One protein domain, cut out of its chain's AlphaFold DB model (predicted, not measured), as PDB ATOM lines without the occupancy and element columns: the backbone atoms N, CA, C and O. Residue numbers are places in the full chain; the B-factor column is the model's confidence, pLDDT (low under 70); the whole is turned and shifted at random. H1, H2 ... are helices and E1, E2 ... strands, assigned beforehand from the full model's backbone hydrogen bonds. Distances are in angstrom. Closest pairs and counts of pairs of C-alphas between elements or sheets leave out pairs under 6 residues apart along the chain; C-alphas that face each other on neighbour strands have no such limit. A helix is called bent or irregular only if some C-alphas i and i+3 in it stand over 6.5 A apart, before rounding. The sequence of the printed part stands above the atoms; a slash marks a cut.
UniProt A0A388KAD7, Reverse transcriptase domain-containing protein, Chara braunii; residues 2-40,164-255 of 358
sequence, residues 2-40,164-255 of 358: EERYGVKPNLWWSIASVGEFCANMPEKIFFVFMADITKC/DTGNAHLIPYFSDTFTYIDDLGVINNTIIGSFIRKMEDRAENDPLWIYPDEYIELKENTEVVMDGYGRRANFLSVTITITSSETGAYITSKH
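AT A GLANCE: This is residues 2 to 40 and 164 to 255 of the 358 residues of the protein "Reverse transcriptase domain-containing protein" of Chara braunii (UniProt A0A388KAD7). Two four-stranded sheets make a splayed sandwich, only partly face to face, with the short helix H2 grazing both sheets, near E2 of the one and near the start of E7 in the other. On the side of the first sheet away from the second, H3, H4 and a wide loop of residues 196 to 216 spread outward, and H1 lies far out near H3. The printed part has 131 residues, with four named helices and eight named strands in the order H1 H2 E1 H3 E2 E3 H4 E4 E5 E6 E7 E8; under half of the residues are in named elements, and the class is mixed. The sheets run E2 E3 E1 E4 and E5 E6 E7 E8, both antiparallel. The whole is compact, with a radius of gyration of the C-alphas of 15.0 A and spans of 41 by 36 by 33 A.

HOW THE PARTS SIT: The first sheet holds E2, residues 177 to 180, E3, 183 to 187, E1, 32 to 38, and E4, 217 to 220, and is only just strongly twisted, with C-alphas up to 4.1 A off its best plane. E2 and E3 form a hairpin, with N 178 and O 185 2.8 A apart; N 35 and O 184 of E1 and E3 are 2.9 A apart, and N 36 and O 219 of E1 and E4 2.8 A. The second sheet is a meander, each strand the antiparallel neighbour of the one before: E5, residues 224 to 226, E6, 229 to 235, E7, 238 to 244, and E8, 249 to 254. Its pairs include N 226 and O 229, 3.0 A, N 235 and O 238, 2.9 A, and N 241 and O 251, 2.9 A. The two sheets form a sandwich, two sheets face to face, their best planes 43 degrees apart; the closest C-alphas of E1 and E6 are those of Val 32 and Gly 230, 5.1 A. H2, residues 18 to 24, only grazes both sheets; its closest C-alpha to E2 is that of Phe 21, 7.5 A from Phe 178. H4, residues 192 to 195, only grazes the first sheet; E3, H4 and E4 form a split strand-helix-strand unit, two strands running the same way with E1 between them, its crossover right-handed. H3, residues 168 to 174, is only just not on that sheet, with 4 pairs of C-alphas within 10 A. H1, residues 2 to 5, is close to H3 but not clearly touching, Tyr 5 and Ala 168 having the closest C-alphas, 6.8 A. H2 has every O i to N i+4 pair within hydrogen-bond range, H3 has 0 of 3 but 3 of 4 O i to N i+3 pairs, and H1 and H4 are too short for an O i to N i+4 pair.

IN THESE COORDINATES: E1 measures 19.4 A from C-alpha 32 at (-48.775, -17.047, -8.889) to C-alpha 38; E7 measures 18.4 A, E8 17.6 A and E6 16.5 A. H1 begins at C-alpha 2, (-28.181, -20.296, 7.506), and E8 ends at C-alpha 254, (-62.467, -25.254, -5.890). H3, 11.3 A long, is irregular, but only just: C-alphas 169 and 172 are 6.8 A apart.

THE WHOLE: The two C-alphas farthest apart, those of Glu 204 and Lys 254, are 42.4 A apart. Residues 41 to 163 are not printed, and C-alphas 40 and 164 are 27.7 A apart across the cut. The links H1 to H2 and H4 to E4 are long. The mean pLDDT of the printed part is 90.4; residues 226 and 228 are under 70.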
ATOM      1  N   GLU A   2     -27.846 -21.335   6.522       82.69
ATOM      2  CA  GLU A   2     -28.181 -20.296   7.506       82.69
ATOM      3  C   GLU A   2     -26.947 -19.739   8.232       82.69
ATOM      4  O   GLU A   2     -26.696 -18.543   8.175       82.69
ATOM      5  N   GLU A   3     -26.086 -20.604   8.773       80.62
ATOM      6  CA  GLU A   3     -24.845 -20.176   9.444       80.62
ATOM      7  C   GLU A   3     -23.840 -19.472   8.515       80.62
ATOM      8  O   GLU A   3     -23.101 -18.595   8.949       80.62
ATOM      9  N   ARG A   4     -23.787 -19.866   7.235       83.31
ATOM     10  CA  ARG A   4     -22.752 -19.410   6.286       83.31
ATOM     11  C   ARG A   4     -23.176 -18.191   5.467       83.31
ATOM     12  O   ARG A   4     -22.328 -17.392   5.093       83.31
ATOM     13  N   TYR A   5     -24.464 -18.075   5.166       84.88
ATOM     14  CA  TYR A   5     -25.017 -17.091   4.234       84.88
ATOM     15  C   TYR A   5     -26.175 -16.283   4.837       84.88
ATOM     16  O   TYR A   5     -26.714 -15.418   4.156       84.88
ATOM     17  N   GLY A   6     -26.597 -16.561   6.077       86.44
ATOM     18  CA  GLY A   6     -27.695 -15.843   6.733       86.44
ATOM     19  C   GLY A   6     -29.075 -16.084   6.115       86.44
ATOM     20  O   GLY A   6     -30.004 -15.335   6.397       86.44
ATOM     21  N   VAL A   7     -29.223 -17.109   5.265       88.62
ATOM     22  CA  VAL A   7     -30.483 -17.446   4.587       88.62
ATOM     23  C   VAL A   7     -30.989 -18.820   5.010       88.62
ATOM     24  O   VAL A   7     -30.220 -19.785   5.086       88.62
ATOM     25  N   LYS A   8     -32.298 -18.912   5.258       88.31
ATOM     26  CA  LYS A   8     -32.994 -20.162   5.563       88.31
ATOM     27  C   LYS A   8     -33.650 -20.703   4.285       88.31
ATOM     28  O   LYS A   8     -34.652 -20.139   3.854       88.31
ATOM     29  N   PRO A   9     -33.096 -21.754   3.658       88.56
ATOM     30  CA  PRO A   9     -33.666 -22.312   2.437       88.56
ATOM     31  C   PRO A   9     -34.901 -23.173   2.727       88.56
ATOM     32  O   PRO A   9     -34.925 -23.916   3.711       88.56
ATOM     33  N   ASN A  10     -35.877 -23.141   1.818       91.00
ATOM     34  CA  ASN A  10     -36.826 -24.238   1.658       91.00
ATOM     35  C   ASN A  10     -36.171 -25.312   0.772       91.00
ATOM     36  O   ASN A  10     -35.959 -25.086  -0.417       91.00
ATOM     37  N   LEU A  11     -35.790 -26.444   1.371       90.19
ATOM     38  CA  LEU A  11     -35.082 -27.539   0.689       90.19
ATOM     39  C   LEU A  11     -35.987 -28.728   0.350       90.19
ATOM     40  O   LEU A  11     -35.487 -29.716  -0.172       90.19
ATOM     41  N   TRP A  12     -37.269 -28.676   0.703       92.38
ATOM     42  CA  TRP A  12     -38.215 -29.755   0.443       92.38
ATOM     43  C   TRP A  12     -39.529 -29.138  -0.013       92.38
ATOM     44  O   TRP A  12     -40.298 -28.645   0.810       92.38
ATOM     45  N   TRP A  13     -39.752 -29.120  -1.324       95.50
ATOM     46  CA  TRP A  13     -40.945 -28.496  -1.894       95.50
ATOM     47  C   TRP A  13     -42.139 -29.452  -1.900       95.50
ATOM     48  O   TRP A  13     -43.280 -28.998  -1.956       95.50
ATOM     49  N   SER A  14     -41.893 -30.762  -1.786       95.44
ATOM     50  CA  SER A  14     -42.954 -31.762  -1.865       95.44
ATOM     51  C   SER A  14     -43.943 -31.654  -0.702       95.44
ATOM     52  O   SER A  14     -43.570 -31.673   0.474       95.44
ATOM     53  N   ILE A  15     -45.224 -31.569  -1.046       95.19
ATOM     54  CA  ILE A  15     -46.353 -31.554  -0.117       95.19
ATOM     55  C   ILE A  15     -47.147 -32.858  -0.209       95.19
ATOM     56  O   ILE A  15     -47.288 -33.468  -1.265       95.19
ATOM     57  N   ALA A  16     -47.758 -33.267   0.898       92.06
ATOM     58  CA  ALA A  16     -48.536 -34.498   0.979       92.06
ATOM     59  C   ALA A  16     -49.995 -34.332   0.530       92.06
ATOM     60  O   ALA A  16     -50.687 -35.323   0.281       92.06
ATOM     61  N   SER A  17     -50.522 -33.102   0.496       90.62
ATOM     62  CA  SER A  17     -51.916 -32.860   0.111       90.62
ATOM     63  C   SER A  17     -52.215 -31.402  -0.230       90.62
ATOM     64  O   SER A  17     -51.556 -30.481   0.244       90.62
ATOM     65  N   VAL A  18     -53.331 -31.179  -0.932       89.81
ATOM     66  CA  VAL A  18     -53.895 -29.833  -1.123       89.81
ATOM     67  C   VAL A  18     -54.212 -29.126   0.202       89.81
ATOM     68  O   VAL A  18     -54.208 -27.903   0.263       89.81
ATOM     69  N   GLY A  19     -54.470 -29.871   1.282       89.12
ATOM     70  CA  GLY A  19     -54.710 -29.259   2.586       89.12
ATOM     71  C   GLY A  19     -53.450 -28.675   3.207       89.12
ATOM     72  O   GLY A  19     -53.506 -27.586   3.772       89.12
ATOM     73  N   GLU A  20     -52.314 -29.347   3.032       90.94
ATOM     74  CA  GLU A  20     -51.007 -28.809   3.411       90.94
ATOM     75  C   GLU A  20     -50.665 -27.564   2.590       90.94
ATOM     76  O   GLU A  20     -50.267 -26.555   3.165       90.94
ATOM     77  N   PHE A  21     -50.918 -27.584   1.277       92.38
ATOM     78  CA  PHE A  21     -50.788 -26.389   0.438       92.38
ATOM     79  C   PHE A  21     -51.626 -25.222   0.974       92.38
ATOM     80  O   PHE A  21     -51.121 -24.121   1.181       92.38
ATOM     81  N   CYS A  22     -52.908 -25.463   1.262       89.69
ATOM     82  CA  CYS A  22     -53.805 -24.418   1.743       89.69
ATOM     83  C   CYS A  22     -53.434 -23.871   3.124       89.69
ATOM     84  O   CYS A  22     -53.679 -22.689   3.376       89.69
ATOM     85  N   ALA A  23     -52.867 -24.703   3.999       88.19
ATOM     86  CA  ALA A  23     -52.406 -24.298   5.324       88.19
ATOM     87  C   ALA A  23     -51.121 -23.453   5.275       88.19
ATOM     88  O   ALA A  23     -50.910 -22.630   6.160       88.19
ATOM     89  N   ASN A  24     -50.291 -23.636   4.244       90.31
ATOM     90  CA  ASN A  24     -49.019 -22.928   4.074       90.31
ATOM     91  C   ASN A  24     -49.092 -21.739   3.101       90.31
ATOM     92  O   ASN A  24     -48.073 -21.103   2.848       90.31
ATOM     93  N   MET A  25     -50.265 -21.409   2.548       90.88
ATOM     94  CA  MET A  25     -50.398 -20.209   1.718       90.88
ATOM     95  C   MET A  25     -50.099 -18.935   2.526       90.88
ATOM     96  O   MET A  25     -50.586 -18.800   3.653       90.88
ATOM     97  N   PRO A  26     -49.398 -17.957   1.933       93.38
ATOM     98  CA  PRO A  26     -49.123 -16.694   2.599       93.38
ATOM     99  C   PRO A  26     -50.393 -15.843   2.753       93.38
ATOM    100  O   PRO A  26     -51.385 -15.999   2.035       93.38
ATOM    101  N   GLU A  27     -50.343 -14.892   3.688       92.31
ATOM    102  CA  GLU A  27     -51.436 -13.940   3.941       92.31
ATOM    103  C   GLU A  27     -51.702 -13.033   2.727       92.31
ATOM    104  O   GLU A  27     -52.838 -12.633   2.480       92.31
ATOM    105  N   LYS A  28     -50.657 -12.730   1.950       95.25
ATOM    106  CA  LYS A  28     -50.720 -11.874   0.763       95.25
ATOM    107  C   LYS A  28     -50.106 -12.585  -0.430       95.25
ATOM    108  O   LYS A  28     -49.008 -13.130  -0.322       95.25
ATOM    109  N   ILE A  29     -50.791 -12.538  -1.567       95.06
ATOM    110  CA  ILE A  29     -50.341 -13.117  -2.832       95.06
ATOM    111  C   ILE A  29     -50.353 -12.031  -3.907       95.06
ATOM    112  O   ILE A  29     -51.396 -11.482  -4.249       95.06
ATOM    113  N   PHE A  30     -49.174 -11.739  -4.443       93.62
ATOM    114  CA  PHE A  30     -48.921 -10.755  -5.497       93.62
ATOM    115  C   PHE A  30     -48.615 -11.412  -6.844       93.62
ATOM    116  O   PHE A  30     -48.782 -10.787  -7.888       93.62
ATOM    117  N   PHE A  31     -48.186 -12.675  -6.822       93.75
ATOM    118  CA  PHE A  31     -47.835 -13.439  -8.010       93.75
ATOM    119  C   PHE A  31     -48.125 -14.925  -7.797       93.75
ATOM    120  O   PHE A  31     -47.849 -15.461  -6.722       93.75
ATOM    121  N   VAL A  32     -48.642 -15.588  -8.831       94.81
ATOM    122  CA  VAL A  32     -48.775 -17.047  -8.889       94.81
ATOM    123  C   VAL A  32     -48.198 -17.573 -10.196       94.81
ATOM    124  O   VAL A  32     -48.430 -16.999 -11.255       94.81
ATOM    125  N   PHE A  33     -47.486 -18.689 -10.115       94.44
ATOM    126  CA  PHE A  33     -47.017 -19.458 -11.260       94.44
ATOM    127  C   PHE A  33     -47.277 -20.935 -10.990       94.44
ATOM    128  O   PHE A  33     -46.923 -21.433  -9.920       94.44
ATOM    129  N   MET A  34     -47.894 -21.620 -11.949       94.25
ATOM    130  CA  MET A  34     -48.169 -23.052 -11.860       94.25
ATOM    131  C   MET A  34     -47.709 -23.737 -13.143       94.25
ATOM    132  O   MET A  34     -47.858 -23.192 -14.242       94.25
ATOM    133  N   ALA A  35     -47.129 -24.922 -13.001       93.19
ATOM    134  CA  ALA A  35     -46.695 -25.725 -14.129       93.19
ATOM    135  C   ALA A  35     -46.898 -27.215 -13.863       93.19
ATOM    136  O   ALA A  35     -46.668 -27.691 -12.754       93.19
ATOM    137  N   ASP A  36     -47.259 -27.951 -14.908       91.88
ATOM    138  CA  ASP A  36     -47.232 -29.407 -14.899       91.88
ATOM    139  C   ASP A  36     -45.800 -29.880 -15.204       91.88
ATOM    140  O   ASP A  36     -45.209 -29.535 -16.233       91.88
ATOM    141  N   ILE A  37     -45.240 -30.690 -14.314       91.31
ATOM    142  CA  ILE A  37     -44.020 -31.459 -14.515       91.31
ATOM    143  C   ILE A  37     -44.372 -32.709 -15.320       91.31
ATOM    144  O   ILE A  37     -44.934 -33.681 -14.821       91.31
ATOM    145  N   THR A  38     -44.015 -32.701 -16.594       86.19
ATOM    146  CA  THR A  38     -44.333 -33.786 -17.521       86.19
ATOM    147  C   THR A  38     -43.146 -34.721 -17.744       86.19
ATOM    148  O   THR A  38     -41.995 -34.394 -17.449       86.19
ATOM    149  N   LYS A  39     -43.440 -35.912 -18.280       82.62
ATOM    150  CA  LYS A  39     -42.473 -36.944 -18.698       82.62
ATOM    151  C   LYS A  39     -41.659 -37.628 -17.590       82.62
ATOM    152  O   LYS A  39     -40.880 -38.530 -17.897       82.62
ATOM    153  N   CYS A  40     -41.887 -37.331 -16.311       83.12
ATOM    154  CA  CYS A  40     -41.226 -38.031 -15.197       83.12
ATOM    155  C   CYS A  40     -41.413 -39.568 -15.249       83.12
ATOM    156  O   CYS A  40     -40.504 -40.338 -14.935       83.12
ATOM    157  N   ASP A 164     -23.468 -21.212  -3.658       94.06
ATOM    158  CA  ASP A 164     -22.063 -21.367  -4.036       94.06
ATOM    159  C   ASP A 164     -21.630 -20.381  -5.134       94.06
ATOM    160  O   ASP A 164     -20.461 -20.008  -5.199       94.06
ATOM    161  N   THR A 165     -22.569 -19.890  -5.947       94.88
ATOM    162  CA  THR A 165     -22.307 -18.927  -7.037       94.88
ATOM    163  C   THR A 165     -22.523 -17.463  -6.641       94.88
ATOM    164  O   THR A 165     -22.528 -16.585  -7.499       94.88
ATOM    165  N   GLY A 166     -22.704 -17.171  -5.347       93.75
ATOM    166  CA  GLY A 166     -22.912 -15.801  -4.852       93.75
ATOM    167  C   GLY A 166     -24.346 -15.275  -5.005       93.75
ATOM    168  O   GLY A 166     -24.622 -14.113  -4.709       93.75
ATOM    169  N   ASN A 167     -25.288 -16.133  -5.392       95.69
ATOM    170  CA  ASN A 167     -26.703 -15.820  -5.597       95.69
ATOM    171  C   ASN A 167     -27.584 -16.206  -4.394       95.69
ATOM    172  O   ASN A 167     -28.792 -16.392  -4.527       95.69
ATOM    173  N   ALA A 168     -27.001 -16.302  -3.193       95.50
ATOM    174  CA  ALA A 168     -27.714 -16.697  -1.974       95.50
ATOM    175  C   ALA A 168     -28.927 -15.800  -1.651       95.50
ATOM    176  O   ALA A 168     -29.895 -16.262  -1.053       95.50
ATOM    177  N   HIS A 169     -28.907 -14.536  -2.088       94.38
ATOM    178  CA  HIS A 169     -30.010 -13.582  -1.939       94.38
ATOM    179  C   HIS A 169     -31.285 -13.973  -2.716       94.38
ATOM    180  O   HIS A 169     -32.352 -13.443  -2.418       94.38
ATOM    181  N   LEU A 170     -31.194 -14.898  -3.682       96.12
ATOM    182  CA  LEU A 170     -32.339 -15.410  -4.444       96.12
ATOM    183  C   LEU A 170     -33.045 -16.589  -3.752       96.12
ATOM    184  O   LEU A 170     -34.193 -16.888  -4.058       96.12
ATOM    185  N   ILE A 171     -32.383 -17.251  -2.802       95.88
ATOM    186  CA  ILE A 171     -32.906 -18.443  -2.115       95.88
ATOM    187  C   ILE A 171     -34.222 -18.173  -1.366       95.88
ATOM    188  O   ILE A 171     -35.128 -19.001  -1.470       95.88
ATOM    189  N   PRO A 172     -34.395 -17.042  -0.647       94.88
ATOM    190  CA  PRO A 172     -35.645 -16.769   0.062       94.88
ATOM    191  C   PRO A 172     -36.885 -16.698  -0.839       94.88
ATOM    192  O   PRO A 172     -37.977 -16.948  -0.349       94.88
ATOM    193  N   TYR A 173     -36.740 -16.419  -2.142       95.31
ATOM    194  CA  TYR A 173     -37.877 -16.385  -3.072       95.31
ATOM    195  C   TYR A 173     -38.516 -17.766  -3.290       95.31
ATOM    196  O   TYR A 173     -39.632 -17.850  -3.787       95.31
ATOM    197  N   PHE A 174     -37.851 -18.855  -2.901       96.31
ATOM    198  CA  PHE A 174     -38.390 -20.216  -2.992       96.31
ATOM    199  C   PHE A 174     -39.107 -20.673  -1.709       96.31
ATOM    200  O   PHE A 174     -39.428 -21.853  -1.570       96.31
ATOM    201  N   SER A 175     -39.363 -19.768  -0.751       94.75
ATOM    202  CA  SER A 175     -40.059 -20.109   0.500       94.75
ATOM    203  C   SER A 175     -41.440 -20.709   0.254       94.75
ATOM    204  O   SER A 175     -41.772 -21.717   0.868       94.75
ATOM    205  N   ASP A 176     -42.184 -20.140  -0.696       95.94
ATOM    206  CA  ASP A 176     -43.553 -20.534  -1.039       95.94
ATOM    207  C   ASP A 176     -43.587 -21.283  -2.383       95.94
ATOM    208  O   ASP A 176     -44.381 -20.988  -3.282       95.94
ATOM    209  N   THR A 177     -42.652 -22.225  -2.544       96.69
ATOM    210  CA  THR A 177     -42.599 -23.171  -3.666       96.69
ATOM    211  C   THR A 177     -42.994 -24.564  -3.193       96.69
ATOM    212  O   THR A 177     -42.503 -25.044  -2.170       96.69
ATOM    213  N   PHE A 178     -43.883 -25.197  -3.948       96.25
ATOM    214  CA  PHE A 178     -44.533 -26.452  -3.611       96.25
ATOM    215  C   PHE A 178     -44.511 -27.395  -4.810       96.25
ATOM    216  O   PHE A 178     -44.775 -26.978  -5.935       96.25
ATOM    217  N   THR A 179     -44.268 -28.674  -4.568       95.38
ATOM    218  CA  THR A 179     -44.419 -29.738  -5.559       95.38
ATOM    219  C   THR A 179     -45.399 -30.781  -5.043       95.38
ATOM    220  O   THR A 179     -45.427 -31.112  -3.863       95.38
ATOM    221  N   TYR A 180     -46.265 -31.289  -5.907       92.62
ATOM    222  CA  TYR A 180     -47.112 -32.433  -5.594       92.62
ATOM    223  C   TYR A 180     -47.044 -33.378  -6.776       92.62
ATOM    224  O   TYR A 180     -47.746 -33.172  -7.758       92.62
ATOM    225  N   ILE A 181     -46.188 -34.396  -6.684       88.62
ATOM    226  CA  ILE A 181     -45.917 -35.323  -7.787       88.62
ATOM    227  C   ILE A 181     -45.582 -34.534  -9.067       88.62
ATOM    228  O   ILE A 181     -44.470 -34.047  -9.203       88.62
ATOM    229  N   ASP A 182     -46.526 -34.408  -9.994       89.06
ATOM    230  CA  ASP A 182     -46.396 -33.770 -11.294       89.06
ATOM    231  C   ASP A 182     -46.890 -32.316 -11.335       89.06
ATOM    232  O   ASP A 182     -46.810 -31.699 -12.385       89.06
ATOM    233  N   ASP A 183     -47.360 -31.720 -10.239       92.25
ATOM    234  CA  ASP A 183     -47.713 -30.295 -10.193       92.25
ATOM    235  C   ASP A 183     -46.601 -29.487  -9.475       92.25
ATOM    236  O   ASP A 183     -46.220 -29.805  -8.346       92.25
ATOM    237  N   LEU A 184     -46.115 -28.398 -10.086       94.88
ATOM    238  CA  LEU A 184     -45.243 -27.381  -9.478       94.88
ATOM    239  C   LEU A 184     -46.045 -26.100  -9.240       94.88
ATOM    240  O   LEU A 184     -46.622 -25.541 -10.173       94.88
ATOM    241  N   GLY A 185     -46.035 -25.608  -8.004       95.31
ATOM    242  CA  GLY A 185     -46.697 -24.374  -7.614       95.31
ATOM    243  C   GLY A 185     -45.760 -23.389  -6.943       95.31
ATOM    244  O   GLY A 185     -45.029 -23.726  -6.018       95.31
ATOM    245  N   VAL A 186     -45.781 -22.150  -7.418       95.62
ATOM    246  CA  VAL A 186     -44.860 -21.099  -6.999       95.62
ATOM    247  C   VAL A 186     -45.657 -19.836  -6.694       95.62
ATOM    248  O   VAL A 186     -46.359 -19.296  -7.552       95.62
ATOM    249  N   ILE A 187     -45.552 -19.353  -5.458       95.31
ATOM    250  CA  ILE A 187     -46.260 -18.166  -4.974       95.31
ATOM    251  C   ILE A 187     -45.243 -17.059  -4.679       95.31
ATOM    252  O   ILE A 187     -44.174 -17.313  -4.138       95.31
ATOM    253  N   ASN A 188     -45.572 -15.816  -5.045       94.94
ATOM    254  CA  ASN A 188     -44.784 -14.609  -4.748       94.94
ATOM    255  C   ASN A 188     -43.327 -14.607  -5.247       94.94
ATOM    256  O   ASN A 188     -42.516 -13.799  -4.794       94.94
ATOM    257  N   ASN A 189     -42.997 -15.445  -6.225       94.56
ATOM    258  CA  ASN A 189     -41.665 -15.526  -6.812       94.56
ATOM    259  C   ASN A 189     -41.707 -15.144  -8.295       94.56
ATOM    260  O   ASN A 189     -41.909 -15.980  -9.171       94.56
ATOM    261  N   THR A 190     -41.484 -13.864  -8.575       91.50
ATOM    262  CA  THR A 190     -41.506 -13.314  -9.938       91.50
ATOM    263  C   THR A 190     -40.289 -13.709 -10.777       91.50
ATOM    264  O   THR A 190     -40.313 -13.546 -11.994       91.50
ATOM    265  N   ILE A 191     -39.227 -14.242 -10.158       93.50
ATOM    266  CA  ILE A 191     -37.998 -14.636 -10.859       93.50
ATOM    267  C   ILE A 191     -38.040 -16.079 -11.375       93.50
ATOM    268  O   ILE A 191     -37.123 -16.478 -12.091       93.50
ATOM    269  N   ILE A 192     -39.089 -16.854 -11.067       94.06
ATOM    270  CA  ILE A 192     -39.216 -18.267 -11.469       94.06
ATOM    271  C   ILE A 192     -39.067 -18.482 -12.978       94.06
ATOM    272  O   ILE A 192     -38.441 -19.454 -13.395       94.06
ATOM    273  N   GLY A 193     -39.540 -17.534 -13.795       90.31
ATOM    274  CA  GLY A 193     -39.397 -17.577 -15.252       90.31
ATOM    275  C   GLY A 193     -37.941 -17.740 -15.703       90.31
ATOM    276  O   GLY A 193     -37.659 -18.469 -16.650       90.31
ATOM    277  N   SER A 194     -36.990 -17.150 -14.973       92.06
ATOM    278  CA  SER A 194     -35.561 -17.268 -15.273       92.06
ATOM    279  C   SER A 194     -35.003 -18.670 -15.021       92.06
ATOM    280  O   SER A 194     -34.030 -19.032 -15.681       92.06
ATOM    281  N   PHE A 195     -35.615 -19.443 -14.113       93.94
ATOM    282  CA  PHE A 195     -35.181 -20.780 -13.682       93.94
ATOM    283  C   PHE A 195     -35.754 -21.931 -14.519       93.94
ATOM    284  O   PHE A 195     -35.283 -23.064 -14.411       93.94
ATOM    285  N   ILE A 196     -36.769 -21.652 -15.337       90.94
ATOM    286  CA  ILE A 196     -37.470 -22.650 -16.160       90.94
ATOM    287  C   ILE A 196     -37.141 -22.536 -17.655       90.94
ATOM    288  O   ILE A 196     -37.671 -23.297 -18.460       90.94
ATOM    289  N   ARG A 197     -36.263 -21.598 -18.038       87.62
ATOM    290  CA  ARG A 197     -35.756 -21.459 -19.416       87.62
ATOM    291  C   ARG A 197     -35.096 -22.752 -19.873       87.62
ATOM    292  O   ARG A 197     -34.480 -23.420 -19.049       87.62
ATOM    293  N   LYS A 198     -35.165 -23.086 -21.158       87.06
ATOM    294  CA  LYS A 198     -34.476 -24.264 -21.705       87.06
ATOM    295  C   LYS A 198     -32.967 -24.063 -21.732       87.06
ATOM    296  O   LYS A 198     -32.504 -22.928 -21.743       87.06
ATOM    297  N   MET A 199     -32.202 -25.150 -21.760       86.06
ATOM    298  CA  MET A 199     -30.741 -25.117 -21.799       86.06
ATOM    299  C   MET A 199     -30.212 -24.305 -22.988       86.06
ATOM    300  O   MET A 199     -29.263 -23.546 -22.822       86.06
ATOM    301  N   GLU A 200     -30.864 -24.396 -24.150       87.56
ATOM    302  CA  GLU A 200     -30.522 -23.626 -25.358       87.56
ATOM    303  C   GLU A 200     -30.614 -22.099 -25.172       87.56
ATOM    304  O   GLU A 200     -29.887 -21.354 -25.827       87.56
ATOM    305  N   ASP A 201     -31.447 -21.639 -24.235       87.75
ATOM    306  CA  ASP A 201     -31.649 -20.222 -23.914       87.75
ATOM    307  C   ASP A 201     -30.755 -19.736 -22.753       87.75
ATOM    308  O   ASP A 201     -30.824 -18.567 -22.350       87.75
ATOM    309  N   ARG A 202     -29.951 -20.629 -22.158       87.62
ATOM    310  CA  ARG A 202     -29.093 -20.340 -20.998       87.62
ATOM    311  C   ARG A 202     -27.661 -20.044 -21.440       87.62
ATOM    312  O   ARG A 202     -27.143 -20.607 -22.399       87.62
ATOM    313  N   ALA A 203     -26.981 -19.177 -20.690       87.94
ATOM    314  CA  ALA A 203     -25.534 -19.028 -20.827       87.94
ATOM    315  C   ALA A 203     -24.810 -20.274 -20.275       87.94
ATOM    316  O   ALA A 203     -25.303 -20.915 -19.349       87.94
ATOM    317  N   GLU A 204     -23.606 -20.565 -20.778       82.62
ATOM    318  CA  GLU A 204     -22.803 -21.767 -20.461       82.62
ATOM    319  C   GLU A 204     -22.530 -21.982 -18.954       82.62
ATOM    320  O   GLU A 204     -22.242 -23.093 -18.527       82.62
ATOM    321  N   ASN A 205     -22.675 -20.943 -18.126       86.75
ATOM    322  CA  ASN A 205     -22.502 -21.003 -16.671       86.75
ATOM    323  C   ASN A 205     -23.675 -20.371 -15.902       86.75
ATOM    324  O   ASN A 205     -23.487 -19.869 -14.795       86.75
ATOM    325  N   ASP A 206     -24.869 -20.331 -16.496       91.75
ATOM    326  CA  ASP A 206     -26.050 -19.759 -15.847       91.75
ATOM    327  C   ASP A 206     -26.439 -20.598 -14.610       91.75
ATOM    328  O   ASP A 206     -26.781 -21.777 -14.751       91.75
ATOM    329  N   PRO A 207     -26.400 -20.041 -13.382       94.12
ATOM    330  CA  PRO A 207     -26.797 -20.779 -12.189       94.12
ATOM    331  C   PRO A 207     -28.323 -20.905 -12.048       94.12
ATOM    332  O   PRO A 207     -28.788 -21.663 -11.190       94.12
ATOM    333  N   LEU A 208     -29.094 -20.168 -12.858       95.38
ATOM    334  CA  LEU A 208     -30.544 -20.020 -12.759       95.38
ATOM    335  C   LEU A 208     -31.268 -21.136 -13.511       95.38
ATOM    336  O   LEU A 208     -31.856 -20.937 -14.572       95.38
ATOM    337  N   TRP A 209     -31.240 -22.329 -12.936       94.94
ATOM    338  CA  TRP A 209     -32.075 -23.443 -13.368       94.94
ATOM    339  C   TRP A 209     -32.397 -24.367 -12.204       94.94
ATOM    340  O   TRP A 209     -31.694 -24.348 -11.192       94.94
ATOM    341  N   ILE A 210     -33.458 -25.162 -12.336       94.69
ATOM    342  CA  ILE A 210     -33.850 -26.154 -11.324       94.69
ATOM    343  C   ILE A 210     -33.634 -27.555 -11.881       94.69
ATOM    344  O   ILE A 210     -32.765 -28.272 -11.393       94.69
ATOM    345  N   TYR A 211     -34.357 -27.902 -12.946       93.75
ATOM    346  CA  TYR A 211     -34.346 -29.240 -13.531       93.75
ATOM    347  C   TYR A 211     -33.560 -29.313 -14.853       93.75
ATOM    348  O   TYR A 211     -33.501 -28.310 -15.580       93.75
ATOM    349  N   PRO A 212     -32.977 -30.484 -15.171       91.56
ATOM    350  CA  PRO A 212     -32.442 -30.780 -16.497       91.56
ATOM    351  C   PRO A 212     -33.598 -30.940 -17.490       91.56
ATOM    352  O   PRO A 212     -34.503 -31.753 -17.270       91.56
ATOM    353  N   ASP A 213     -33.596 -30.157 -18.565       88.38
ATOM    354  CA  ASP A 213     -34.681 -30.141 -19.552       88.38
ATOM    355  C   ASP A 213     -34.672 -31.376 -20.466       88.38
ATOM    356  O   ASP A 213     -35.684 -31.682 -21.101       88.38
ATOM    357  N   GLU A 214     -33.585 -32.155 -20.463       89.56
ATOM    358  CA  GLU A 214     -33.512 -33.449 -21.140       89.56
ATOM    359  C   GLU A 214     -34.381 -34.523 -20.477       89.56
ATOM    360  O   GLU A 214     -34.794 -35.465 -21.157       89.56
ATOM    361  N   TYR A 215     -34.653 -34.398 -19.173       90.75
ATOM    362  CA  TYR A 215     -35.384 -35.401 -18.387       90.75
ATOM    363  C   TYR A 215     -36.679 -34.877 -17.771       90.75
ATOM    364  O   TYR A 215     -37.565 -35.671 -17.458       90.75
ATOM    365  N   ILE A 216     -36.797 -33.565 -17.584       91.62
ATOM    366  CA  ILE A 216     -37.942 -32.936 -16.937       91.62
ATOM    367  C   ILE A 216     -38.443 -31.787 -17.808       91.62
ATOM    368  O   ILE A 216     -37.746 -30.800 -18.020       91.62
ATOM    369  N   GLU A 217     -39.688 -31.886 -18.267       90.88
ATOM    370  CA  GLU A 217     -40.336 -30.813 -19.020       90.88
ATOM    371  C   GLU A 217     -41.398 -30.136 -18.156       90.88
ATOM    372  O   GLU A 217     -42.365 -30.776 -17.743       90.88
ATOM    373  N   LEU A 218     -41.246 -28.830 -17.938       91.81
ATOM    374  CA  LEU A 218     -42.252 -27.996 -17.288       91.81
ATOM    375  C   LEU A 218     -43.180 -27.384 -18.335       91.81
ATOM    376  O   LEU A 218     -42.726 -26.708 -19.259       91.81
ATOM    377  N   LYS A 219     -44.485 -27.580 -18.164       90.19
ATOM    378  CA  LYS A 219     -45.519 -26.924 -18.965       90.19
ATOM    379  C   LYS A 219     -46.286 -25.961 -18.089       90.19
ATOM    380  O   LYS A 219     -47.074 -26.383 -17.251       90.19
ATOM    381  N   GLU A 220     -46.044 -24.670 -18.283       89.56
ATOM    382  CA  GLU A 220     -46.807 -23.642 -17.587       89.56
ATOM    383  C   GLU A 220     -48.302 -23.794 -17.894       89.56
ATOM    384  O   GLU A 220     -48.711 -23.895 -19.052       89.56
ATOM    385  N   ASN A 221     -49.109 -23.809 -16.837       83.62
ATOM    386  CA  ASN A 221     -50.563 -23.908 -16.907       83.62
ATOM    387  C   ASN A 221     -51.257 -22.775 -16.123       83.62
ATOM    388  O   ASN A 221     -52.445 -22.863 -15.803       83.62
ATOM    389  N   THR A 222     -50.530 -21.687 -15.848       85.81
ATOM    390  CA  THR A 222     -51.076 -20.426 -15.339       85.81
ATOM    391  C   THR A 222     -52.177 -19.918 -16.281       85.81
ATOM    392  O   THR A 222     -51.920 -19.598 -17.439       85.81
ATOM    393  N   GLU A 223     -53.422 -19.836 -15.798       75.50
ATOM    394  CA  GLU A 223     -54.589 -19.533 -16.643       75.50
ATOM    395  C   GLU A 223     -54.592 -18.093 -17.173       75.50
ATOM    396  O   GLU A 223     -55.055 -17.848 -18.287       75.50
ATOM    397  N   VAL A 224     -54.145 -17.123 -16.362       74.06
ATOM    398  CA  VAL A 224     -54.239 -15.696 -16.707       74.06
ATOM    399  C   VAL A 224     -52.999 -14.930 -16.268       74.06
ATOM    400  O   VAL A 224     -52.696 -14.823 -15.074       74.06
ATOM    401  N   VAL A 225     -52.353 -14.310 -17.254       73.69
ATOM    402  CA  VAL A 225     -51.238 -13.376 -17.087       73.69
ATOM    403  C   VAL A 225     -51.724 -11.963 -17.420       73.69
ATOM    404  O   VAL A 225     -52.271 -11.730 -18.497       73.69
ATOM    405  N   MET A 226     -51.531 -11.011 -16.505       69.50
ATOM    406  CA  MET A 226     -51.792  -9.582 -16.728       69.50
ATOM    407  C   MET A 226     -50.509  -8.799 -16.477       69.50
ATOM    408  O   MET A 226     -49.874  -8.982 -15.440       69.50
ATOM    409  N   ASP A 227     -50.122  -7.945 -17.425       73.31
ATOM    410  CA  ASP A 227     -48.877  -7.161 -17.375       73.31
ATOM    411  C   ASP A 227     -47.611  -8.023 -17.183       73.31
ATOM    412  O   ASP A 227     -46.635  -7.591 -16.576       73.31
ATOM    413  N   GLY A 228     -47.632  -9.270 -17.672       69.44
ATOM    414  CA  GLY A 228     -46.535 -10.233 -17.509       69.44
ATOM    415  C   GLY A 228     -46.507 -10.974 -16.165       69.44
ATOM    416  O   GLY A 228     -45.630 -11.808 -15.966       69.44
ATOM    417  N   TYR A 229     -47.469 -10.732 -15.263       75.25
ATOM    418  CA  TYR A 229     -47.568 -11.404 -13.964       75.25
ATOM    419  C   TYR A 229     -48.758 -12.368 -13.913       75.25
ATOM    420  O   TYR A 229     -49.887 -12.000 -14.256       75.25
ATOM    421  N   GLY A 230     -48.525 -13.599 -13.451       79.19
ATOM    422  CA  GLY A 230     -49.590 -14.574 -13.225       79.19
ATOM    423  C   GLY A 230     -50.505 -14.127 -12.084       79.19
ATOM    424  O   GLY A 230     -50.054 -13.920 -10.956       79.19
ATOM    425  N   ARG A 231     -51.797 -13.942 -12.389       86.94
ATOM    426  CA  ARG A 231     -52.823 -13.491 -11.425       86.94
ATOM    427  C   ARG A 231     -53.866 -14.543 -11.102       86.94
ATOM    428  O   ARG A 231     -54.579 -14.413 -10.107       86.94
ATOM    429  N   ARG A 232     -53.977 -15.568 -11.939       91.12
ATOM    430  CA  ARG A 232     -54.884 -16.680 -11.708       91.12
ATOM    431  C   ARG A 232     -54.259 -17.969 -12.195       91.12
ATOM    432  O   ARG A 232     -53.794 -18.038 -13.330       91.12
ATOM    433  N   ALA A 233     -54.262 -18.973 -11.331       92.19
ATOM    434  CA  ALA A 233     -53.689 -20.267 -11.640       92.19
ATOM    435  C   ALA A 233     -54.392 -21.384 -10.870       92.19
ATOM    436  O   ALA A 233     -54.954 -21.155  -9.792       92.19
ATOM    437  N   ASN A 234     -54.336 -22.589 -11.430       91.38
ATOM    438  CA  ASN A 234     -54.834 -23.791 -10.783       91.38
ATOM    439  C   ASN A 234     -53.669 -24.611 -10.258       91.38
ATOM    440  O   ASN A 234     -52.701 -24.842 -10.972       91.38
ATOM    441  N   PHE A 235     -53.814 -25.106  -9.040       91.06
ATOM    442  CA  PHE A 235     -52.895 -26.062  -8.452       91.06
ATOM    443  C   PHE A 235     -53.719 -27.152  -7.786       91.06
ATOM    444  O   PHE A 235     -54.587 -26.862  -6.960       91.06
ATOM    445  N   LEU A 236     -53.510 -28.414  -8.159       90.56
ATOM    446  CA  LEU A 236     -54.326 -29.528  -7.675       90.56
ATOM    447  C   LEU A 236     -55.834 -29.294  -7.898       90.56
ATOM    448  O   LEU A 236     -56.333 -29.330  -9.022       90.56
ATOM    449  N   SER A 237     -56.581 -29.102  -6.809       90.56
ATOM    450  CA  SER A 237     -58.023 -28.841  -6.807       90.56
ATOM    451  C   SER A 237     -58.363 -27.408  -6.398       90.56
ATOM    452  O   SER A 237     -59.516 -27.157  -6.069       90.56
ATOM    453  N   VAL A 238     -57.406 -26.475  -6.380       92.25
ATOM    454  CA  VAL A 238     -57.642 -25.073  -6.009       92.25
ATOM    455  C   VAL A 238     -57.328 -24.132  -7.163       92.25
ATOM    456  O   VAL A 238     -56.305 -24.271  -7.826       92.25
ATOM    457  N   THR A 239     -58.207 -23.160  -7.383       93.12
ATOM    458  CA  THR A 239     -57.928 -21.976  -8.196       93.12
ATOM    459  C   THR A 239     -57.589 -20.835  -7.248       93.12
ATOM    460  O   THR A 239     -58.373 -20.527  -6.350       93.12
ATOM    461  N   ILE A 240     -56.440 -20.194  -7.450       93.81
ATOM    462  CA  ILE A 240     -56.063 -18.959  -6.755       93.81
ATOM    463  C   ILE A 240     -56.321 -17.803  -7.710       93.81
ATOM    464  O   ILE A 240     -55.890 -17.858  -8.857       93.81
ATOM    465  N   THR A 241     -57.017 -16.764  -7.250       93.31
ATOM    466  CA  THR A 241     -57.234 -15.531  -8.017       93.31
ATOM    467  C   THR A 241     -56.805 -14.329  -7.194       93.31
ATOM    468  O   THR A 241     -57.384 -14.055  -6.145       93.31
ATOM    469  N   ILE A 242     -55.810 -13.590  -7.680       93.44
ATOM    470  CA  ILE A 242     -55.368 -12.328  -7.088       93.44
ATOM    471  C   ILE A 242     -56.400 -11.255  -7.432       93.44
ATOM    472  O   ILE A 242     -56.597 -10.919  -8.601       93.44
ATOM    473  N   THR A 243     -57.069 -10.721  -6.414       91.62
ATOM    474  CA  THR A 243     -58.124  -9.710  -6.561       91.62
ATOM    475  C   THR A 243     -57.581  -8.286  -6.481       91.62
ATOM    476  O   THR A 243     -58.186  -7.378  -7.047       91.62
ATOM    477  N   SER A 244     -56.424  -8.079  -5.842       90.25
ATOM    478  CA  SER A 244     -55.718  -6.794  -5.828       90.25
ATOM    479  C   SER A 244     -54.205  -6.981  -5.828       90.25
ATOM    480  O   SER A 244     -53.629  -7.499  -4.872       90.25
ATOM    481  N   SER A 245     -53.547  -6.496  -6.883       85.38
ATOM    482  CA  SER A 245     -52.085  -6.514  -7.009       85.38
ATOM    483  C   SER A 245     -51.381  -5.526  -6.077       85.38
ATOM    484  O   SER A 245     -50.207  -5.707  -5.784       85.38
ATOM    485  N   GLU A 246     -52.070  -4.486  -5.604       88.56
ATOM    486  CA  GLU A 246     -51.484  -3.485  -4.701       88.56
ATOM    487  C   GLU A 246     -51.445  -3.984  -3.256       88.56
ATOM    488  O   GLU A 246     -50.455  -3.801  -2.549       88.56
ATOM    489  N   THR A 247     -52.523  -4.629  -2.805       93.06
ATOM    490  CA  THR A 247     -52.642  -5.101  -1.419       93.06
ATOM    491  C   THR A 247     -52.213  -6.556  -1.248       93.06
ATOM    492  O   THR A 247     -51.984  -6.986  -0.115       93.06
ATOM    493  N   GLY A 248     -52.100  -7.305  -2.351       92.50
ATOM    494  CA  GLY A 248     -51.863  -8.748  -2.353       92.50
ATOM    495  C   GLY A 248     -53.095  -9.547  -1.928       92.50
ATOM    496  O   GLY A 248     -52.963 -10.680  -1.468       92.50
ATOM    497  N   ALA A 249     -54.288  -8.949  -2.015       93.50
ATOM    498  CA  ALA A 249     -55.529  -9.643  -1.706       93.50
ATOM    499  C   ALA A 249     -55.821 -10.697  -2.779       93.50
ATOM    500  O   ALA A 249     -55.646 -10.458  -3.978       93.50
ATOM    501  N   TYR A 250     -56.292 -11.858  -2.338       94.00
ATOM    502  CA  TYR A 250     -56.623 -12.978  -3.203       94.00
ATOM    503  C   TYR A 250     -57.817 -13.750  -2.650       94.00
ATOM    504  O   TYR A 250     -58.151 -13.651  -1.470       94.00
ATOM    505  N   ILE A 251     -58.439 -14.536  -3.521       93.00
ATOM    506  CA  ILE A 251     -59.473 -15.504  -3.168       93.00
ATOM    507  C   ILE A 251     -59.087 -16.879  -3.696       93.00
ATOM    508  O   ILE A 251     -58.314 -17.008  -4.653       93.00
ATOM    509  N   THR A 252     -59.650 -17.911  -3.078       93.25
ATOM    510  CA  THR A 252     -59.491 -19.294  -3.521       93.25
ATOM    511  C   THR A 252     -60.842 -19.937  -3.761       93.25
ATOM    512  O   THR A 252     -61.803 -19.691  -3.030       93.25
ATOM    513  N   SER A 253     -60.917 -20.767  -4.789       92.12
ATOM    514  CA  SER A 253     -62.106 -21.547  -5.111       92.12
ATOM    515  C   SER A 253     -61.715 -22.968  -5.494       92.12
ATOM    516  O   SER A 253     -60.548 -23.282  -5.742       92.12
ATOM    517  N   LYS A 254     -62.695 -23.869  -5.491       91.94
ATOM    518  CA  LYS A 254     -62.467 -25.254  -5.890       91.94
ATOM    519  C   LYS A 254     -62.332 -25.342  -7.408       91.94
ATOM    520  O   LYS A 254     -63.259 -25.008  -8.136       91.94
ATOM    521  N   HIS A 255     -61.210 -25.882  -7.853       90.44
ATOM    522  CA  HIS A 255     -60.962 -26.253  -9.233       90.44
ATOM    523  C   HIS A 255     -61.352 -27.715  -9.479       90.44
ATOM    524  O   HIS A 255     -61.010 -28.612  -8.700       90.44
TER     525      HIS A 255